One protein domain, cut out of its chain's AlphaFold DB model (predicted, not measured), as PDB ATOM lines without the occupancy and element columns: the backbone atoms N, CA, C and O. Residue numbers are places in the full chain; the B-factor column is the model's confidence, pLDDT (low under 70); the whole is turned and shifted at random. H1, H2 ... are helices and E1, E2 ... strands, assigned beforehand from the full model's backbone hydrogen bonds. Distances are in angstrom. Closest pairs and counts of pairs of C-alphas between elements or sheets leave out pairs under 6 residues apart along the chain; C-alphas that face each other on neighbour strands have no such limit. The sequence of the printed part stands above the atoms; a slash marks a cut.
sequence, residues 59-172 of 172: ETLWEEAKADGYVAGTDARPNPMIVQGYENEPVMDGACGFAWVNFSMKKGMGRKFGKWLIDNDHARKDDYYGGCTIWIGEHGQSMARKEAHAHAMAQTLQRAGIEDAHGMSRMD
ATOM      1  N   GLU A  59     -19.133 -47.040 -30.146       96.25
ATOM      2  CA  GLU A  59     -18.650 -48.384 -30.467       96.25
ATOM      3  C   GLU A  59     -18.002 -48.378 -31.852       96.25
ATOM      4  O   GLU A  59     -16.830 -48.707 -31.995       96.25
ATOM      5  N   THR A  60     -18.729 -47.880 -32.859       95.69
ATOM      6  CA  THR A  60     -18.204 -47.755 -34.224       95.69
ATOM      7  C   THR A  60     -16.934 -46.901 -34.267       95.69
ATOM      8  O   THR A  60     -15.939 -47.327 -34.842       95.69
ATOM      9  N   LEU A  61     -16.916 -45.738 -33.596       96.25
ATOM     10  CA  LEU A  61     -15.714 -44.894 -33.532       96.25
ATOM     11  C   LEU A  61     -14.515 -45.627 -32.906       96.25
ATOM     12  O   LEU A  61     -13.377 -45.443 -33.337       96.25
ATOM     13  N   TRP A  62     -14.753 -46.428 -31.869       97.88
ATOM     14  CA  TRP A  62     -13.706 -47.193 -31.203       97.88
ATOM     15  C   TRP A  62     -13.149 -48.304 -32.088       97.88
ATOM     16  O   TRP A  62     -11.928 -48.425 -32.214       97.88
ATOM     17  N   GLU A  63     -14.020 -49.080 -32.732       97.69
ATOM     18  CA  GLU A  63     -13.607 -50.139 -33.653       97.69
ATOM     19  C   GLU A  63     -12.846 -49.582 -34.860       97.69
ATOM     20  O   GLU A  63     -11.795 -50.114 -35.214       97.69
ATOM     21  N   GLU A  64     -13.300 -48.465 -35.436       97.25
ATOM     22  CA  GLU A  64     -12.590 -47.769 -36.517       97.25
ATOM     23  C   GLU A  64     -11.197 -47.300 -36.072       97.25
ATOM     24  O   GLU A  64     -10.200 -47.574 -36.740       97.25
ATOM     25  N   ALA A  65     -11.099 -46.641 -34.912       97.88
ATOM     26  CA  ALA A  65      -9.828 -46.121 -34.413       97.88
ATOM     27  C   ALA A  65      -8.826 -47.241 -34.068       97.88
ATOM     28  O   ALA A  65      -7.629 -47.096 -34.334       97.88
ATOM     29  N   LYS A  66      -9.301 -48.370 -33.520       98.00
ATOM     30  CA  LYS A  66      -8.484 -49.577 -33.314       98.00
ATOM     31  C   LYS A  66      -8.036 -50.200 -34.630       98.00
ATOM     32  O   LYS A  66      -6.876 -50.584 -34.738       98.00
ATOM     33  N   ALA A  67      -8.932 -50.325 -35.607       98.25
ATOM     34  CA  ALA A  67      -8.617 -50.936 -36.893       98.25
ATOM     35  C   ALA A  67      -7.546 -50.131 -37.645       98.25
ATOM     36  O   ALA A  67      -6.534 -50.700 -38.057       98.25
ATOM     37  N   ASP A  68      -7.718 -48.810 -37.737       98.25
ATOM     38  CA  ASP A  68      -6.740 -47.906 -38.357       98.25
ATOM     39  C   ASP A  68      -5.374 -47.997 -37.659       98.25
ATOM     40  O   ASP A  68      -4.328 -48.111 -38.304       98.25
ATOM     41  N   GLY A  69      -5.385 -48.004 -36.323       98.44
ATOM     42  CA  GLY A  69      -4.194 -48.184 -35.503       98.44
ATOM     43  C   GLY A  69      -3.497 -49.531 -35.726       98.44
ATOM     44  O   GLY A  69      -2.278 -49.598 -35.906       98.44
ATOM     45  N   TYR A  70      -4.266 -50.615 -35.764       98.44
ATOM     46  CA  TYR A  70      -3.749 -51.960 -35.975       98.44
ATOM     47  C   TYR A  70      -3.092 -52.115 -37.351       98.44
ATOM     48  O   TYR A  70      -1.983 -52.655 -37.440       98.44
ATOM     49  N   VAL A  71      -3.731 -51.599 -38.408       98.56
ATOM     50  CA  VAL A  71      -3.179 -51.591 -39.772       98.56
ATOM     51  C   VAL A  71      -1.868 -50.807 -39.800       98.56
ATOM     52  O   VAL A  71      -0.843 -51.353 -40.207       98.56
ATOM     53  N   ALA A  72      -1.853 -49.582 -39.268       98.50
ATOM     54  CA  ALA A  72      -0.654 -48.744 -39.254       98.50
ATOM     55  C   ALA A  72       0.522 -49.385 -38.496       98.50
ATOM     56  O   ALA A  72       1.656 -49.350 -38.973       98.50
ATOM     57  N   GLY A  73       0.275 -50.006 -37.338       97.94
ATOM     58  CA  GLY A  73       1.327 -50.697 -36.586       97.94
ATOM     59  C   GLY A  73       1.827 -51.983 -37.258       97.94
ATOM     60  O   GLY A  73       3.011 -52.320 -37.167       97.94
ATOM     61  N   THR A  74       0.961 -52.683 -37.992       97.62
ATOM     62  CA  THR A  74       1.341 -53.871 -38.778       97.62
ATOM     63  C   THR A  74       2.195 -53.485 -39.990       97.62
ATOM     64  O   THR A  74       3.220 -54.120 -40.273       97.62
ATOM     65  N   ASP A  75       1.820 -52.400 -40.665       98.00
ATOM     66  CA  ASP A  75       2.510 -51.887 -41.850       98.00
ATOM     67  C   ASP A  75       3.798 -51.135 -41.523       98.00
ATOM     68  O   ASP A  75       4.686 -51.041 -42.377       98.00
ATOM     69  N   ALA A  76       3.953 -50.668 -40.282       97.38
ATOM     70  CA  ALA A  76       5.183 -50.052 -39.818       97.38
ATOM     71  C   ALA A  76       6.399 -50.956 -40.091       97.38
ATOM     72  O   ALA A  76       6.356 -52.189 -39.988       97.38
ATOM     73  N   ARG A  77       7.505 -50.315 -40.469       95.94
ATOM     74  CA  ARG A  77       8.793 -50.954 -40.747       95.94
ATOM     75  C   ARG A  77       9.799 -50.429 -39.726       95.94
ATOM     76  O   ARG A  77      10.349 -49.350 -39.941       95.94
ATOM     77  N   PRO A  78       9.984 -51.124 -38.589       95.31
ATOM     78  CA  PRO A  78      10.942 -50.702 -37.580       95.31
ATOM     79  C   PRO A  78      12.363 -50.688 -38.134       95.31
ATOM     80  O   PRO A  78      12.727 -51.524 -38.961       95.31
ATOM     81  N   ASN A  79      13.175 -49.758 -37.639       92.56
ATOM     82  CA  ASN A  79      14.611 -49.799 -37.869       92.56
ATOM     83  C   ASN A  79      15.209 -50.887 -36.968       92.56
ATOM     84  O   ASN A  79      15.064 -50.772 -35.745       92.56
ATOM     85  N   PRO A  80      15.874 -51.915 -37.528       93.06
ATOM     86  CA  PRO A  80      16.500 -52.952 -36.723       93.06
ATOM     87  C   PRO A  80      17.519 -52.365 -35.748       93.06
ATOM     88  O   PRO A  80      18.252 -51.433 -36.083       93.06
ATOM     89  N   MET A  81      17.580 -52.934 -34.547       90.75
ATOM     90  CA  MET A  81      18.515 -52.523 -33.503       90.75
ATOM     91  C   MET A  81      19.556 -53.616 -33.270       90.75
ATOM     92  O   MET A  81      19.221 -54.798 -33.214       90.75
ATOM     93  N   ILE A  82      20.815 -53.215 -33.102       90.81
ATOM     94  CA  ILE A  82      21.900 -54.106 -32.681       90.81
ATOM     95  C   ILE A  82      22.112 -53.912 -31.183       90.81
ATOM     96  O   ILE A  82      22.317 -52.788 -30.724       90.81
ATOM     97  N   VAL A  83      22.061 -55.006 -30.428       87.62
ATOM     98  CA  VAL A  83      22.318 -55.001 -28.986       87.62
ATOM     99  C   VAL A  83      23.789 -55.323 -28.751       87.62
ATOM    100  O   VAL A  83      24.320 -56.272 -29.326       87.62
ATOM    101  N   GLN A  84      24.454 -54.537 -27.904       91.06
ATOM    102  CA  GLN A  84      25.850 -54.779 -27.541       91.06
ATOM    103  C   GLN A  84      26.001 -56.170 -26.902       91.06
ATOM    104  O   GLN A  84      25.287 -56.499 -25.955       91.06
ATOM    105  N   GLY A  85      26.927 -56.980 -27.419       90.44
ATOM    106  CA  GLY A  85      27.119 -58.385 -27.045       90.44
ATOM    107  C   GLY A  85      26.295 -59.396 -27.856       90.44
ATOM    108  O   GLY A  85      26.473 -60.596 -27.660       90.44
ATOM    109  N   TYR A  86      25.422 -58.931 -28.757       87.19
ATOM    110  CA  TYR A  86      24.624 -59.744 -29.685       87.19
ATOM    111  C   TYR A  86      24.719 -59.186 -31.116       87.19
ATOM    112  O   TYR A  86      23.733 -59.092 -31.844       87.19
ATOM    113  N   GLU A  87      25.920 -58.789 -31.544       90.88
ATOM    114  CA  GLU A  87      26.126 -58.056 -32.800       90.88
ATOM    115  C   GLU A  87      25.700 -58.836 -34.055       90.88
ATOM    116  O   GLU A  87      25.366 -58.233 -35.073       90.88
ATOM    117  N   ASN A  88      25.683 -60.170 -33.981       89.88
ATOM    118  CA  ASN A  88      25.298 -61.047 -35.090       89.88
ATOM    119  C   ASN A  88      23.785 -61.339 -35.149       89.88
ATOM    120  O   ASN A  88      23.335 -61.996 -36.086       89.88
ATOM    121  N   GLU A  89      23.002 -60.865 -34.174       89.19
ATOM    122  CA  GLU A  89      21.572 -61.162 -34.029       89.19
ATOM    123  C   GLU A  89      20.763 -59.860 -33.880       89.19
ATOM    124  O   GLU A  89      20.350 -59.491 -32.778       89.19
ATOM    125  N   PRO A  90      20.542 -59.109 -34.979       86.88
ATOM    126  CA  PRO A  90      19.804 -57.856 -34.914       86.88
ATOM    127  C   PRO A  90      18.331 -58.088 -34.551       86.88
ATOM    128  O   PRO A  90      17.649 -58.952 -35.109       86.88
ATOM    129  N   VAL A  91      17.805 -57.240 -33.666       90.06
ATOM    130  CA  VAL A  91      16.381 -57.207 -33.326       90.06
ATOM    131  C   VAL A  91      15.647 -56.459 -34.432       90.06
ATOM    132  O   VAL A  91      15.661 -55.227 -34.491       90.06
ATOM    133  N   MET A  92      15.013 -57.211 -35.331       92.62
ATOM    134  CA  MET A  92      14.365 -56.667 -36.533       92.62
ATOM    135  C   MET A  92      13.183 -55.741 -36.235       92.62
ATOM    136  O   MET A  92      12.906 -54.835 -37.014       92.62
ATOM    137  N   ASP A  93      12.517 -55.933 -35.098       90.44
ATOM    138  CA  ASP A  93      11.404 -55.089 -34.651       90.44
ATOM    139  C   ASP A  93      11.854 -53.803 -33.932       90.44
ATOM    140  O   ASP A  93      11.018 -53.015 -33.476       90.44
ATOM    141  N   GLY A  94      13.167 -53.561 -33.889       92.12
ATOM    142  CA  GLY A  94      13.776 -52.345 -33.374       92.12
ATOM    143  C   GLY A  94      13.761 -52.251 -31.852       92.12
ATOM    144  O   GLY A  94      13.847 -53.249 -31.139       92.12
ATOM    145  N   ALA A  95      13.707 -51.015 -31.361       92.56
ATOM    146  CA  ALA A  95      13.714 -50.717 -29.937       92.56
ATOM    147  C   ALA A  95      12.487 -51.276 -29.203       92.56
ATOM    148  O   ALA A  95      11.358 -51.196 -29.702       92.56
ATOM    149  N   CYS A  96      12.719 -51.756 -27.979       93.81
ATOM    150  CA  CYS A  96      11.659 -52.111 -27.047       93.81
ATOM    151  C   CYS A  96      11.013 -50.852 -26.455       93.81
ATOM    152  O   CYS A  96      11.701 -49.876 -26.147       93.81
ATOM    153  N   GLY A  97       9.692 -50.867 -26.294       94.94
ATOM    154  CA  GLY A  97       9.009 -49.758 -25.642       94.94
ATOM    155  C   GLY A  97       7.490 -49.834 -25.632       94.94
ATOM    156  O   GLY A  97       6.850 -50.851 -25.940       94.94
ATOM    157  N   PHE A  98       6.913 -48.695 -25.278       96.75
ATOM    158  CA  PHE A  98       5.485 -48.493 -25.102       96.75
ATOM    159  C   PHE A  98       4.963 -47.370 -25.985       96.75
ATOM    160  O   PHE A  98       5.697 -46.441 -26.320       96.75
ATOM    161  N   ALA A  99       3.666 -47.418 -26.279       97.56
ATOM    162  CA  ALA A  99       2.940 -46.283 -26.823       97.56
ATOM    163  C   ALA A  99       1.525 -46.211 -26.252       97.56
ATOM    164  O   ALA A  99       0.976 -47.203 -25.759       97.56
ATOM    165  N   TRP A 100       0.949 -45.019 -26.309       97.31
ATOM    166  CA  TRP A 100      -0.397 -44.741 -25.836       97.31
ATOM    167  C   TRP A 100      -0.995 -43.540 -26.571       97.31
ATOM    168  O   TRP A 100      -0.276 -42.714 -27.133       97.31
ATOM    169  N   VAL A 101      -2.320 -43.428 -26.547       97.62
ATOM    170  CA  VAL A 101      -3.056 -42.243 -27.008       97.62
ATOM    171  C   VAL A 101      -3.550 -41.468 -25.800       97.62
ATOM    172  O   VAL A 101      -4.071 -42.067 -24.859       97.62
ATOM    173  N   ASN A 102      -3.415 -40.143 -25.824       95.94
ATOM    174  CA  ASN A 102      -3.941 -39.255 -24.792       95.94
ATOM    175  C   ASN A 102      -4.821 -38.154 -25.395       95.94
ATOM    176  O   ASN A 102      -4.536 -37.659 -26.484       95.94
ATOM    177  N   PHE A 103      -5.891 -37.776 -24.694       95.31
ATOM    178  CA  PHE A 103      -6.739 -36.625 -25.034       95.31
ATOM    179  C   PHE A 103      -7.472 -36.082 -23.802       95.31
ATOM    180  O   PHE A 103      -7.684 -36.795 -22.816       95.31
ATOM    181  N   SER A 104      -7.925 -34.825 -23.840       92.81
ATOM    182  CA  SER A 104      -8.621 -34.203 -22.715       92.81
ATOM    183  C   SER A 104     -10.091 -34.615 -22.608       92.81
ATOM    184  O   SER A 104     -10.862 -34.612 -23.567       92.81
ATOM    185  N   MET A 105     -10.540 -34.843 -21.371       92.31
ATOM    186  CA  MET A 105     -11.954 -35.080 -21.048       92.31
ATOM    187  C   MET A 105     -12.670 -33.832 -20.505       92.31
ATOM    188  O   MET A 105     -13.730 -33.938 -19.884       92.31
ATOM    189  N   LYS A 106     -12.122 -32.626 -20.714       88.06
ATOM    190  CA  LYS A 106     -12.677 -31.380 -20.149       88.06
ATOM    191  C   LYS A 106     -14.058 -31.018 -20.710       88.06
ATOM    192  O   LYS A 106     -14.934 -30.595 -19.957       88.06
ATOM    193  N   LYS A 107     -14.279 -31.157 -22.024       85.38
ATOM    194  CA  LYS A 107     -15.534 -30.766 -22.698       85.38
ATOM    195  C   LYS A 107     -15.752 -31.525 -24.015       85.38
ATOM    196  O   LYS A 107     -14.892 -32.276 -24.454       85.38
ATOM    197  N   GLY A 108     -16.906 -31.304 -24.649       89.19
ATOM    198  CA  GLY A 108     -17.155 -31.719 -26.035       89.19
ATOM    199  C   GLY A 108     -17.208 -33.235 -26.255       89.19
ATOM    200  O   GLY A 108     -17.735 -33.966 -25.413       89.19
ATOM    201  N   MET A 109     -16.706 -33.673 -27.416       91.31
ATOM    202  CA  MET A 109     -16.680 -35.082 -27.821       91.31
ATOM    203  C   MET A 109     -15.749 -35.905 -26.931       91.31
ATOM    204  O   MET A 109     -16.179 -36.931 -26.408       91.31
ATOM    205  N   GLY A 110     -14.544 -35.393 -26.653       92.75
ATOM    206  CA  GLY A 110     -13.552 -36.055 -25.799       92.75
ATOM    207  C   GLY A 110     -14.098 -36.419 -24.418       92.75
ATOM    208  O   GLY A 110     -13.944 -37.549 -23.971       92.75
ATOM    209  N   ARG A 111     -14.864 -35.532 -23.762       93.06
ATOM    210  CA  ARG A 111     -15.507 -35.867 -22.474       93.06
ATOM    211  C   ARG A 111     -16.480 -37.047 -22.575       93.06
ATOM    212  O   ARG A 111     -16.535 -37.867 -21.663       93.06
ATOM    213  N   LYS A 112     -17.299 -37.096 -23.630       93.81
ATOM    214  CA  LYS A 112     -18.328 -38.135 -23.793       93.81
ATOM    215  C   LYS A 112     -17.702 -39.473 -24.178       93.81
ATOM    216  O   LYS A 112     -18.024 -40.476 -23.555       93.81
ATOM    217  N   PHE A 113     -16.793 -39.450 -25.151       95.81
ATOM    218  CA  PHE A 113     -16.091 -40.634 -25.628       95.81
ATOM    219  C   PHE A 113     -15.132 -41.191 -24.573       95.81
ATOM    220  O   PHE A 113     -15.185 -42.371 -24.271       95.81
ATOM    221  N   GLY A 114     -14.336 -40.340 -23.916       95.44
ATOM    222  CA  GLY A 114     -13.432 -40.765 -22.843       95.44
ATOM    223  C   GLY A 114     -14.164 -41.364 -21.644       95.44
ATOM    224  O   GLY A 114     -13.724 -42.374 -21.104       95.44
ATOM    225  N   LYS A 115     -15.328 -40.811 -21.264       94.69
ATOM    226  CA  LYS A 115     -16.184 -41.451 -20.257       94.69
ATOM    227  C   LYS A 115     -16.656 -42.829 -20.723       94.69
ATOM    228  O   LYS A 115     -16.582 -43.770 -19.947       94.69
ATOM    229  N   TRP A 116     -17.132 -42.930 -21.961       96.44
ATOM    230  CA  TRP A 116     -17.580 -44.200 -22.524       96.44
ATOM    231  C   TRP A 116     -16.450 -45.241 -22.551       96.44
ATOM    232  O   TRP A 116     -16.672 -46.359 -22.109       96.44
ATOM    233  N   LEU A 117     -15.230 -44.874 -22.954       97.06
ATOM    234  CA  LEU A 117     -14.074 -45.779 -22.940       97.06
ATOM    235  C   LEU A 117     -13.759 -46.306 -21.536       97.06
ATOM    236  O   LEU A 117     -13.487 -47.489 -21.376       97.06
ATOM    237  N   ILE A 118     -13.789 -45.432 -20.526       95.56
ATOM    238  CA  ILE A 118     -13.520 -45.816 -19.132       95.56
ATOM    239  C   ILE A 118     -14.634 -46.717 -18.594       95.56
ATOM    240  O   ILE A 118     -14.343 -47.703 -17.929       95.56
ATOM    241  N   ASP A 119     -15.897 -46.403 -18.889       95.69
ATOM    242  CA  ASP A 119     -17.042 -47.214 -18.453       95.69
ATOM    243  C   ASP A 119     -17.056 -48.618 -19.108       95.69
ATOM    244  O   ASP A 119     -17.730 -49.506 -18.594       95.69
ATOM    245  N   ASN A 120     -16.329 -48.814 -20.220       96.12
ATOM    246  CA  ASN A 120     -16.188 -50.088 -20.944       96.12
ATOM    247  C   ASN A 120     -14.775 -50.701 -20.832       96.12
ATOM    248  O   ASN A 120     -14.408 -51.554 -21.638       96.12
ATOM    249  N   ASP A 121     -13.960 -50.262 -19.866       95.88
ATOM    250  CA  ASP A 121     -12.617 -50.807 -19.595       95.88
ATOM    251  C   ASP A 121     -11.629 -50.758 -20.786       95.88
ATOM    252  O   ASP A 121     -10.678 -51.536 -20.870       95.88
ATOM    253  N   HIS A 122     -11.808 -49.816 -21.714       96.44
ATOM    254  CA  HIS A 122     -10.909 -49.617 -22.861       96.44
ATOM    255  C   HIS A 122      -9.785 -48.613 -22.593       96.44
ATOM    256  O   HIS A 122      -8.792 -48.562 -23.321       96.44
ATOM    257  N   ALA A 123      -9.934 -47.782 -21.565       96.25
ATOM    258  CA  ALA A 123      -8.974 -46.739 -21.245       96.25
ATOM    259  C   ALA A 123      -8.949 -46.447 -19.749       96.25
ATOM    260  O   ALA A 123      -9.873 -46.776 -19.008       96.25
ATOM    261  N   ARG A 124      -7.901 -45.752 -19.309       94.19
ATOM    262  CA  ARG A 124      -7.803 -45.247 -17.937       94.19
ATOM    263  C   ARG A 124      -7.916 -43.733 -17.900       94.19
ATOM    264  O   ARG A 124      -7.564 -43.035 -18.854       94.19
ATOM    265  N   LYS A 125      -8.349 -43.216 -16.753       92.31
ATOM    266  CA  LYS A 125      -8.227 -41.790 -16.459       92.31
ATOM    267  C   LYS A 125      -6.752 -41.435 -16.267       92.31
ATOM    268  O   LYS A 125      -6.014 -42.166 -15.612       92.31
ATOM    269  N   ASP A 126      -6.347 -40.312 -16.838       85.81
ATOM    270  CA  ASP A 126      -5.013 -39.750 -16.685       85.81
ATOM    271  C   ASP A 126      -5.099 -38.442 -15.901       85.81
ATOM    272  O   ASP A 126      -5.561 -37.417 -16.409       85.81
ATOM    273  N   ASP A 127      -4.691 -38.492 -14.635       73.50
ATOM    274  CA  ASP A 127      -4.713 -37.322 -13.759       73.50
ATOM    275  C   ASP A 127      -3.570 -36.343 -14.056       73.50
ATOM    276  O   ASP A 127      -3.690 -35.164 -13.730       73.50
ATOM    277  N   TYR A 128      -2.494 -36.797 -14.707       68.44
ATOM    278  CA  TYR A 128      -1.332 -35.963 -15.002       68.44
ATOM    279  C   TYR A 128      -1.619 -35.011 -16.167       68.44
ATOM    280  O   TYR A 128      -1.368 -33.810 -16.070       68.44
ATOM    281  N   TYR A 129      -2.234 -35.518 -17.240       66.19
ATOM    282  CA  TYR A 129      -2.632 -34.705 -18.397       66.19
ATOM    283  C   TYR A 129      -4.108 -34.257 -18.360       66.19
ATOM    284  O   TYR A 129      -4.568 -33.512 -19.230       66.19
ATOM    285  N   GLY A 130      -4.864 -34.645 -17.323       69.12
ATOM    286  CA  GLY A 130      -6.260 -34.238 -17.118       69.12
ATOM    287  C   GLY A 130      -7.214 -34.812 -18.171       69.12
ATOM    288  O   GLY A 130      -8.104 -34.107 -18.671       69.12
ATOM    289  N   GLY A 131      -6.999 -36.075 -18.534       87.94
ATOM    290  CA  GLY A 131      -7.544 -36.686 -19.739       87.94
ATOM    291  C   GLY A 131      -7.814 -38.185 -19.637       87.94
ATOM    292  O   GLY A 131      -8.008 -38.743 -18.556       87.94
ATOM    293  N   CYS A 132      -7.880 -38.810 -20.803       94.94
ATOM    294  CA  CYS A 132      -8.052 -40.239 -21.012       94.94
ATOM    295  C   CYS A 132      -6.783 -40.782 -21.672       94.94
ATOM    296  O   CYS A 132      -6.283 -40.153 -22.604       94.94
ATOM    297  N   THR A 133      -6.284 -41.924 -21.195       96.44
ATOM    298  CA  THR A 133      -5.121 -42.610 -21.767       96.44
ATOM    299  C   THR A 133      -5.508 -44.016 -22.213       96.44
ATOM    300  O   THR A 133      -5.959 -44.826 -21.397       96.44
ATOM    301  N   ILE A 134      -5.292 -44.300 -23.497       97.31
ATOM    302  CA  ILE A 134      -5.477 -45.611 -24.132       97.31
ATOM    303  C   ILE A 134      -4.092 -46.229 -24.325       97.31
ATOM    304  O   ILE A 134      -3.265 -45.663 -25.036       97.31
ATOM    305  N   TRP A 135      -3.825 -47.369 -23.690       96.94
ATOM    306  CA  TRP A 135      -2.567 -48.096 -23.875       96.94
ATOM    307  C   TRP A 135      -2.619 -48.964 -25.124       96.94
ATOM    308  O   TRP A 135      -3.604 -49.664 -25.337       96.94
ATOM    309  N   ILE A 136      -1.536 -48.964 -25.902       97.75
ATOM    310  CA  ILE A 136      -1.390 -49.877 -27.036       97.75
ATOM    311  C   ILE A 136      -0.736 -51.167 -26.538       97.75
ATOM    312  O   ILE A 136       0.463 -51.196 -26.236       97.75
ATOM    313  N   GLY A 137      -1.546 -52.218 -26.409       95.25
ATOM    314  CA  GLY A 137      -1.110 -53.547 -25.965       95.25
ATOM    315  C   GLY A 137      -0.616 -54.441 -27.106       95.25
ATOM    316  O   GLY A 137       0.008 -55.472 -26.865       95.25
ATOM    317  N   GLU A 138      -0.885 -54.049 -28.347       96.25
ATOM    318  CA  GLU A 138      -0.554 -54.783 -29.561       96.25
ATOM    319  C   GLU A 138       0.934 -54.646 -29.933       96.25
ATOM    320  O   GLU A 138       1.691 -53.867 -29.351       96.25
ATOM    321  N   HIS A 139       1.357 -55.394 -30.957       96.06
ATOM    322  CA  HIS A 139       2.681 -55.284 -31.593       96.06
ATOM    323  C   HIS A 139       3.884 -55.691 -30.723       96.06
ATOM    324  O   HIS A 139       5.029 -55.337 -31.015       96.06
ATOM    325  N   GLY A 140       3.646 -56.485 -29.674       93.19
ATOM    326  CA  GLY A 140       4.702 -57.116 -28.881       93.19
ATOM    327  C   GLY A 140       5.581 -56.094 -28.160       93.19
ATOM    328  O   GLY A 140       5.074 -55.250 -27.429       93.19
ATOM    329  N   GLN A 141       6.900 -56.173 -28.335       92.81
ATOM    330  CA  GLN A 141       7.841 -55.217 -27.736       92.81
ATOM    331  C   GLN A 141       8.180 -54.036 -28.653       92.81
ATOM    332  O   GLN A 141       8.767 -53.068 -28.184       92.81
ATOM    333  N   SER A 142       7.789 -54.062 -29.930       96.38
ATOM    334  CA  SER A 142       8.222 -53.053 -30.902       96.38
ATOM    335  C   SER A 142       7.657 -51.666 -30.594       96.38
ATOM    336  O   SER A 142       6.463 -51.412 -30.783       96.38
ATOM    337  N   MET A 143       8.522 -50.735 -30.190       96.62
ATOM    338  CA  MET A 143       8.125 -49.350 -29.936       96.62
ATOM    339  C   MET A 143       7.615 -48.673 -31.213       96.62
ATOM    340  O   MET A 143       6.562 -48.046 -31.188       96.62
ATOM    341  N   ALA A 144       8.310 -48.853 -32.342       97.19
ATOM    342  CA  ALA A 144       7.972 -48.198 -33.608       97.19
ATOM    343  C   ALA A 144       6.585 -48.606 -34.136       97.19
ATOM    344  O   ALA A 144       5.829 -47.771 -34.634       97.19
ATOM    345  N   ARG A 145       6.214 -49.885 -33.996       98.12
ATOM    346  CA  ARG A 145       4.879 -50.367 -34.390       98.12
ATOM    347  C   ARG A 145       3.785 -49.821 -33.477       98.12
ATOM    348  O   ARG A 145       2.744 -49.384 -33.962       98.12
ATOM    349  N   LYS A 146       4.021 -49.819 -32.162       98.25
ATOM    350  CA  LYS A 146       3.079 -49.256 -31.183       98.25
ATOM    351  C   LYS A 146       2.887 -47.755 -31.376       98.25
ATOM    352  O   LYS A 146       1.768 -47.265 -31.275       98.25
ATOM    353  N   GLU A 147       3.959 -47.037 -31.682       98.06
ATOM    354  CA  GLU A 147       3.927 -45.609 -31.987       98.06
ATOM    355  C   GLU A 147       3.104 -45.325 -33.250       98.06
ATOM    356  O   GLU A 147       2.193 -44.498 -33.212       98.06
ATOM    357  N   ALA A 148       3.333 -46.070 -34.338       98.38
ATOM    358  CA  ALA A 148       2.527 -45.961 -35.555       98.38
ATOM    359  C   ALA A 148       1.035 -46.234 -35.292       98.38
ATOM    360  O   ALA A 148       0.181 -45.484 -35.768       98.38
ATOM    361  N   HIS A 149       0.726 -47.251 -34.479       98.62
ATOM    362  CA  HIS A 149      -0.636 -47.526 -34.023       98.62
ATOM    363  C   HIS A 149      -1.219 -46.316 -33.284       98.62
ATOM    364  O   HIS A 149      -2.260 -45.793 -33.688       98.62
ATOM    365  N   ALA A 150      -0.547 -45.838 -32.234       98.50
ATOM    366  CA  ALA A 150      -1.026 -44.726 -31.421       98.50
ATOM    367  C   ALA A 150      -1.280 -43.463 -32.262       98.50
ATOM    368  O   ALA A 150      -2.305 -42.799 -32.095       98.50
ATOM    369  N   HIS A 151      -0.390 -43.139 -33.202       98.44
ATOM    370  CA  HIS A 151      -0.567 -41.985 -34.081       98.44
ATOM    371  C   HIS A 151      -1.758 -42.130 -35.029       98.44
ATOM    372  O   HIS A 151      -2.533 -41.182 -35.158       98.44
ATOM    373  N   ALA A 152      -1.931 -43.285 -35.672       98.62
ATOM    374  CA  ALA A 152      -3.057 -43.507 -36.579       98.62
ATOM    375  C   ALA A 152      -4.399 -43.476 -35.832       98.62
ATOM    376  O   ALA A 152      -5.309 -42.755 -36.242       98.62
ATOM    377  N   MET A 153      -4.482 -44.148 -34.678       98.69
ATOM    378  CA  MET A 153      -5.655 -44.094 -33.803       98.69
ATOM    379  C   MET A 153      -5.980 -42.647 -33.401       98.69
ATOM    380  O   MET A 153      -7.122 -42.207 -33.534       98.69
ATOM    381  N   ALA A 154      -4.981 -41.872 -32.963       98.19
ATOM    382  CA  ALA A 154      -5.173 -40.470 -32.597       98.19
ATOM    383  C   ALA A 154      -5.710 -39.627 -33.768       98.19
ATOM    384  O   ALA A 154      -6.614 -38.820 -33.565       98.19
ATOM    385  N   GLN A 155      -5.221 -39.837 -34.994       98.38
ATOM    386  CA  GLN A 155      -5.730 -39.137 -36.179       98.38
ATOM    387  C   GLN A 155      -7.201 -39.467 -36.464       98.38
ATOM    388  O   GLN A 155      -7.970 -38.574 -36.824       98.38
ATOM    389  N   THR A 156      -7.621 -40.720 -36.284       97.88
ATOM    390  CA  THR A 156      -9.032 -41.118 -36.429       97.88
ATOM    391  C   THR A 156      -9.910 -40.406 -35.400       97.88
ATOM    392  O   THR A 156     -10.935 -39.821 -35.757       97.88
ATOM    393  N   LEU A 157      -9.459 -40.331 -34.145       97.00
ATOM    394  CA  LEU A 157     -10.160 -39.598 -33.088       97.00
ATOM    395  C   LEU A 157     -10.229 -38.084 -33.360       97.00
ATOM    396  O   LEU A 157     -11.277 -37.468 -33.148       97.00
ATOM    397  N   GLN A 158      -9.156 -37.487 -33.884       96.81
ATOM    398  CA  GLN A 158      -9.141 -36.081 -34.302       96.81
ATOM    399  C   GLN A 158     -10.184 -35.810 -35.390       96.81
ATOM    400  O   GLN A 158     -10.972 -34.871 -35.257       96.81
ATOM    401  N   ARG A 159     -10.254 -36.659 -36.429       95.56
ATOM    402  CA  ARG A 159     -11.262 -36.548 -37.502       95.56
ATOM    403  C   ARG A 159     -12.696 -36.660 -36.974       95.56
ATOM    404  O   ARG A 159     -13.592 -36.019 -37.515       95.56
ATOM    405  N   ALA A 160     -12.904 -37.408 -35.892       93.50
ATOM    406  CA  ALA A 160     -14.194 -37.542 -35.213       93.50
ATOM    407  C   ALA A 160     -14.529 -36.386 -34.241       93.50
ATOM    408  O   ALA A 160     -15.577 -36.401 -33.585       93.50
ATOM    409  N   GLY A 161     -13.667 -35.367 -34.138       93.38
ATOM    410  CA  GLY A 161     -13.889 -34.174 -33.315       93.38
ATOM    411  C   GLY A 161     -13.265 -34.223 -31.916       93.38
ATOM    412  O   GLY A 161     -13.677 -33.458 -31.040       93.38
ATOM    413  N   ILE A 162     -12.294 -35.112 -31.682       94.56
ATOM    414  CA  ILE A 162     -11.421 -35.118 -30.495       94.56
ATOM    415  C   ILE A 162     -10.067 -34.518 -30.898       94.56
ATOM    416  O   ILE A 162      -9.067 -35.210 -31.053       94.56
ATOM    417  N   GLU A 163     -10.071 -33.210 -31.148       93.06
ATOM    418  CA  GLU A 163      -8.976 -32.473 -31.803       93.06
ATOM    419  C   GLU A 163      -7.633 -32.540 -31.060       93.06
ATOM    420  O   GLU A 163      -6.580 -32.418 -31.679       93.06
ATOM    421  N   ASP A 164      -7.653 -32.737 -29.742       93.62
ATOM    422  CA  ASP A 164      -6.465 -32.795 -28.892       93.62
ATOM    423  C   ASP A 164      -5.946 -34.221 -28.649       93.62
ATOM    424  O   ASP A 164      -5.055 -34.419 -27.820       93.62
ATOM    425  N   ALA A 165      -6.477 -35.218 -29.365       96.00
ATOM    426  CA  ALA A 165      -5.939 -36.570 -29.323       96.00
ATOM    427  C   ALA A 165      -4.534 -36.632 -29.918       96.00
ATOM    428  O   ALA A 165      -4.285 -36.109 -30.999       96.00
ATOM    429  N   HIS A 166      -3.604 -37.279 -29.223       95.88
ATOM    430  CA  HIS A 166      -2.224 -37.426 -29.673       95.88
ATOM    431  C   HIS A 166      -1.652 -38.781 -29.255       95.88
ATOM    432  O   HIS A 166      -1.900 -39.264 -28.149       95.88
ATOM    433  N   GLY A 167      -0.892 -39.391 -30.167       96.88
ATOM    434  CA  GLY A 167      -0.086 -40.576 -29.890       96.88
ATOM    435  C   GLY A 167       1.235 -40.181 -29.235       96.88
ATOM    436  O   GLY A 167       1.853 -39.192 -29.631       96.88
ATOM    437  N   MET A 168       1.647 -40.942 -28.230       95.19
ATOM    438  CA  MET A 168       2.918 -40.799 -27.527       95.19
ATOM    439  C   MET A 168       3.596 -42.158 -27.407       95.19
ATOM    440  O   MET A 168       2.928 -43.191 -27.384       95.19
ATOM    441  N   SER A 169       4.918 -42.147 -27.284       96.31
ATOM    442  CA  SER A 169       5.741 -43.338 -27.125       96.31
ATOM    443  C   SER A 169       6.839 -43.105 -26.087       96.31
ATOM    444  O   SER A 169       7.190 -41.968 -25.757       96.31
ATOM    445  N   ARG A 170       7.368 -44.194 -25.528       95.06
ATOM    446  CA  ARG A 170       8.550 -44.174 -24.664       95.06
ATOM    447  C   ARG A 170       9.310 -45.482 -24.796       95.06
ATOM    448  O   ARG A 170       8.705 -46.550 -24.712       95.06
ATOM    449  N   MET A 171      10.626 -45.378 -24.924       92.75
ATOM    450  CA  MET A 171      11.527 -46.519 -24.793       92.75
ATOM    451  C   MET A 171      11.426 -47.106 -23.375       92.75
ATOM    452  O   MET A 171      11.155 -46.368 -22.416       92.75
ATOM    453  N   ASP A 172      11.577 -48.423 -23.261       88.12
ATOM    454  CA  ASP A 172      11.664 -49.131 -21.975       88.12
ATOM    455  C   ASP A 172      13.122 -49.411 -21.597       88.12
ATOM    456  O   ASP A 172      13.889 -49.811 -22.504       88.12
TER     457      ASP A 172
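This is residues 59 to 172 of the 172 residues of an uncharacterized protein of marine sediment metagenome (UniProt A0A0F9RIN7). A twisted sheet of four strands has two helices, H2 and H3, over one of its faces, and a third helix, H1, packs on H3, off the sheet. At one end the long link of residues 76 to 96 reaches away from this body as a loop, and Asn 88 in it is one end of the longest distance in the domain. The printed part has 114 residues, with three named helices and four named strands in the order H1 E1 H2 E2 E3 H3 E4; the sheet runs E2 E3 E1 E4, antiparallel throughout, and the class is mixed, helices and strands. The whole is compact, with a radius of gyration of the C-alphas of 15.3 A, yet elongated, spanning 52 by 27 by 22 A.

In the sheet, E1 is residues 97 to 104, 23.7 A long, and E4 is residues 166 to 171, 17.2 A long, ending with C-alpha 171 at (11.527, -46.519, -24.793). E3 is residues 131 to 135 and E2 residues 124 to 126. H3, residues 143 to 159, measures 24.4 A from C-alpha 143 at (8.125, -49.350, -29.936). H2, residues 108 to 119, measures 17.3 A. H1, residues 59 to 75, measures 24.3 A from C-alpha 59 at (-18.650, -48.384, -30.467).

The sheet is only just strongly twisted, its C-alphas up to 4.3 A off the best plane. E1 and E4 are antiparallel at 153 degrees, with N 100 and O 168 within hydrogen-bond range at 2.9 A. E3 and E1 are antiparallel at 153 degrees, with N 134 and O 101 at 2.9 A. E2 and E3 form a hairpin, with N 126 and O 131 at 2.9 A. H3 is on the sheet at a height of 7.7 A, over E1 and E4, and runs along the strands, at 2 degrees to E1 on the local plane; the closest C-alphas of H3 and E4 are those of His 151 and Gly 167, 4.4 A apart. H2 is on the same face at a height of 8.6 A, over E2 and E3, and runs along the strands, at 22 degrees to E2 on the local plane; its closest C-alphas with E3 are those of Gly 114 and Cys 132, 5.7 A apart. The sheet with H2 and H3 makes two layers, helices on one face of a sheet. E1, H2, E2 and E3, H3, E4 are split strand-helix-strand units, two strands running the same way with another between them, each with a right-handed crossover. H1 touches H3, opposite ways at 36 degrees, a tilt only just steep; their closest C-alphas, those of Gly 69 and His 149, are 3.9 A apart. H1 and H2 are near each other. Every O i to N i+4 pair is within hydrogen-bond range in H1 and H3, and 7 of 8 are in H2.

The C-alphas of Asn 88 and Gly 108, the two farthest apart, are 52.4 A apart. The printed part has no cut. The link from H1 to E1 is long, 21 residues. Mean pLDDT of the printed part is 93.9, and residues 128 to 130 are under 70.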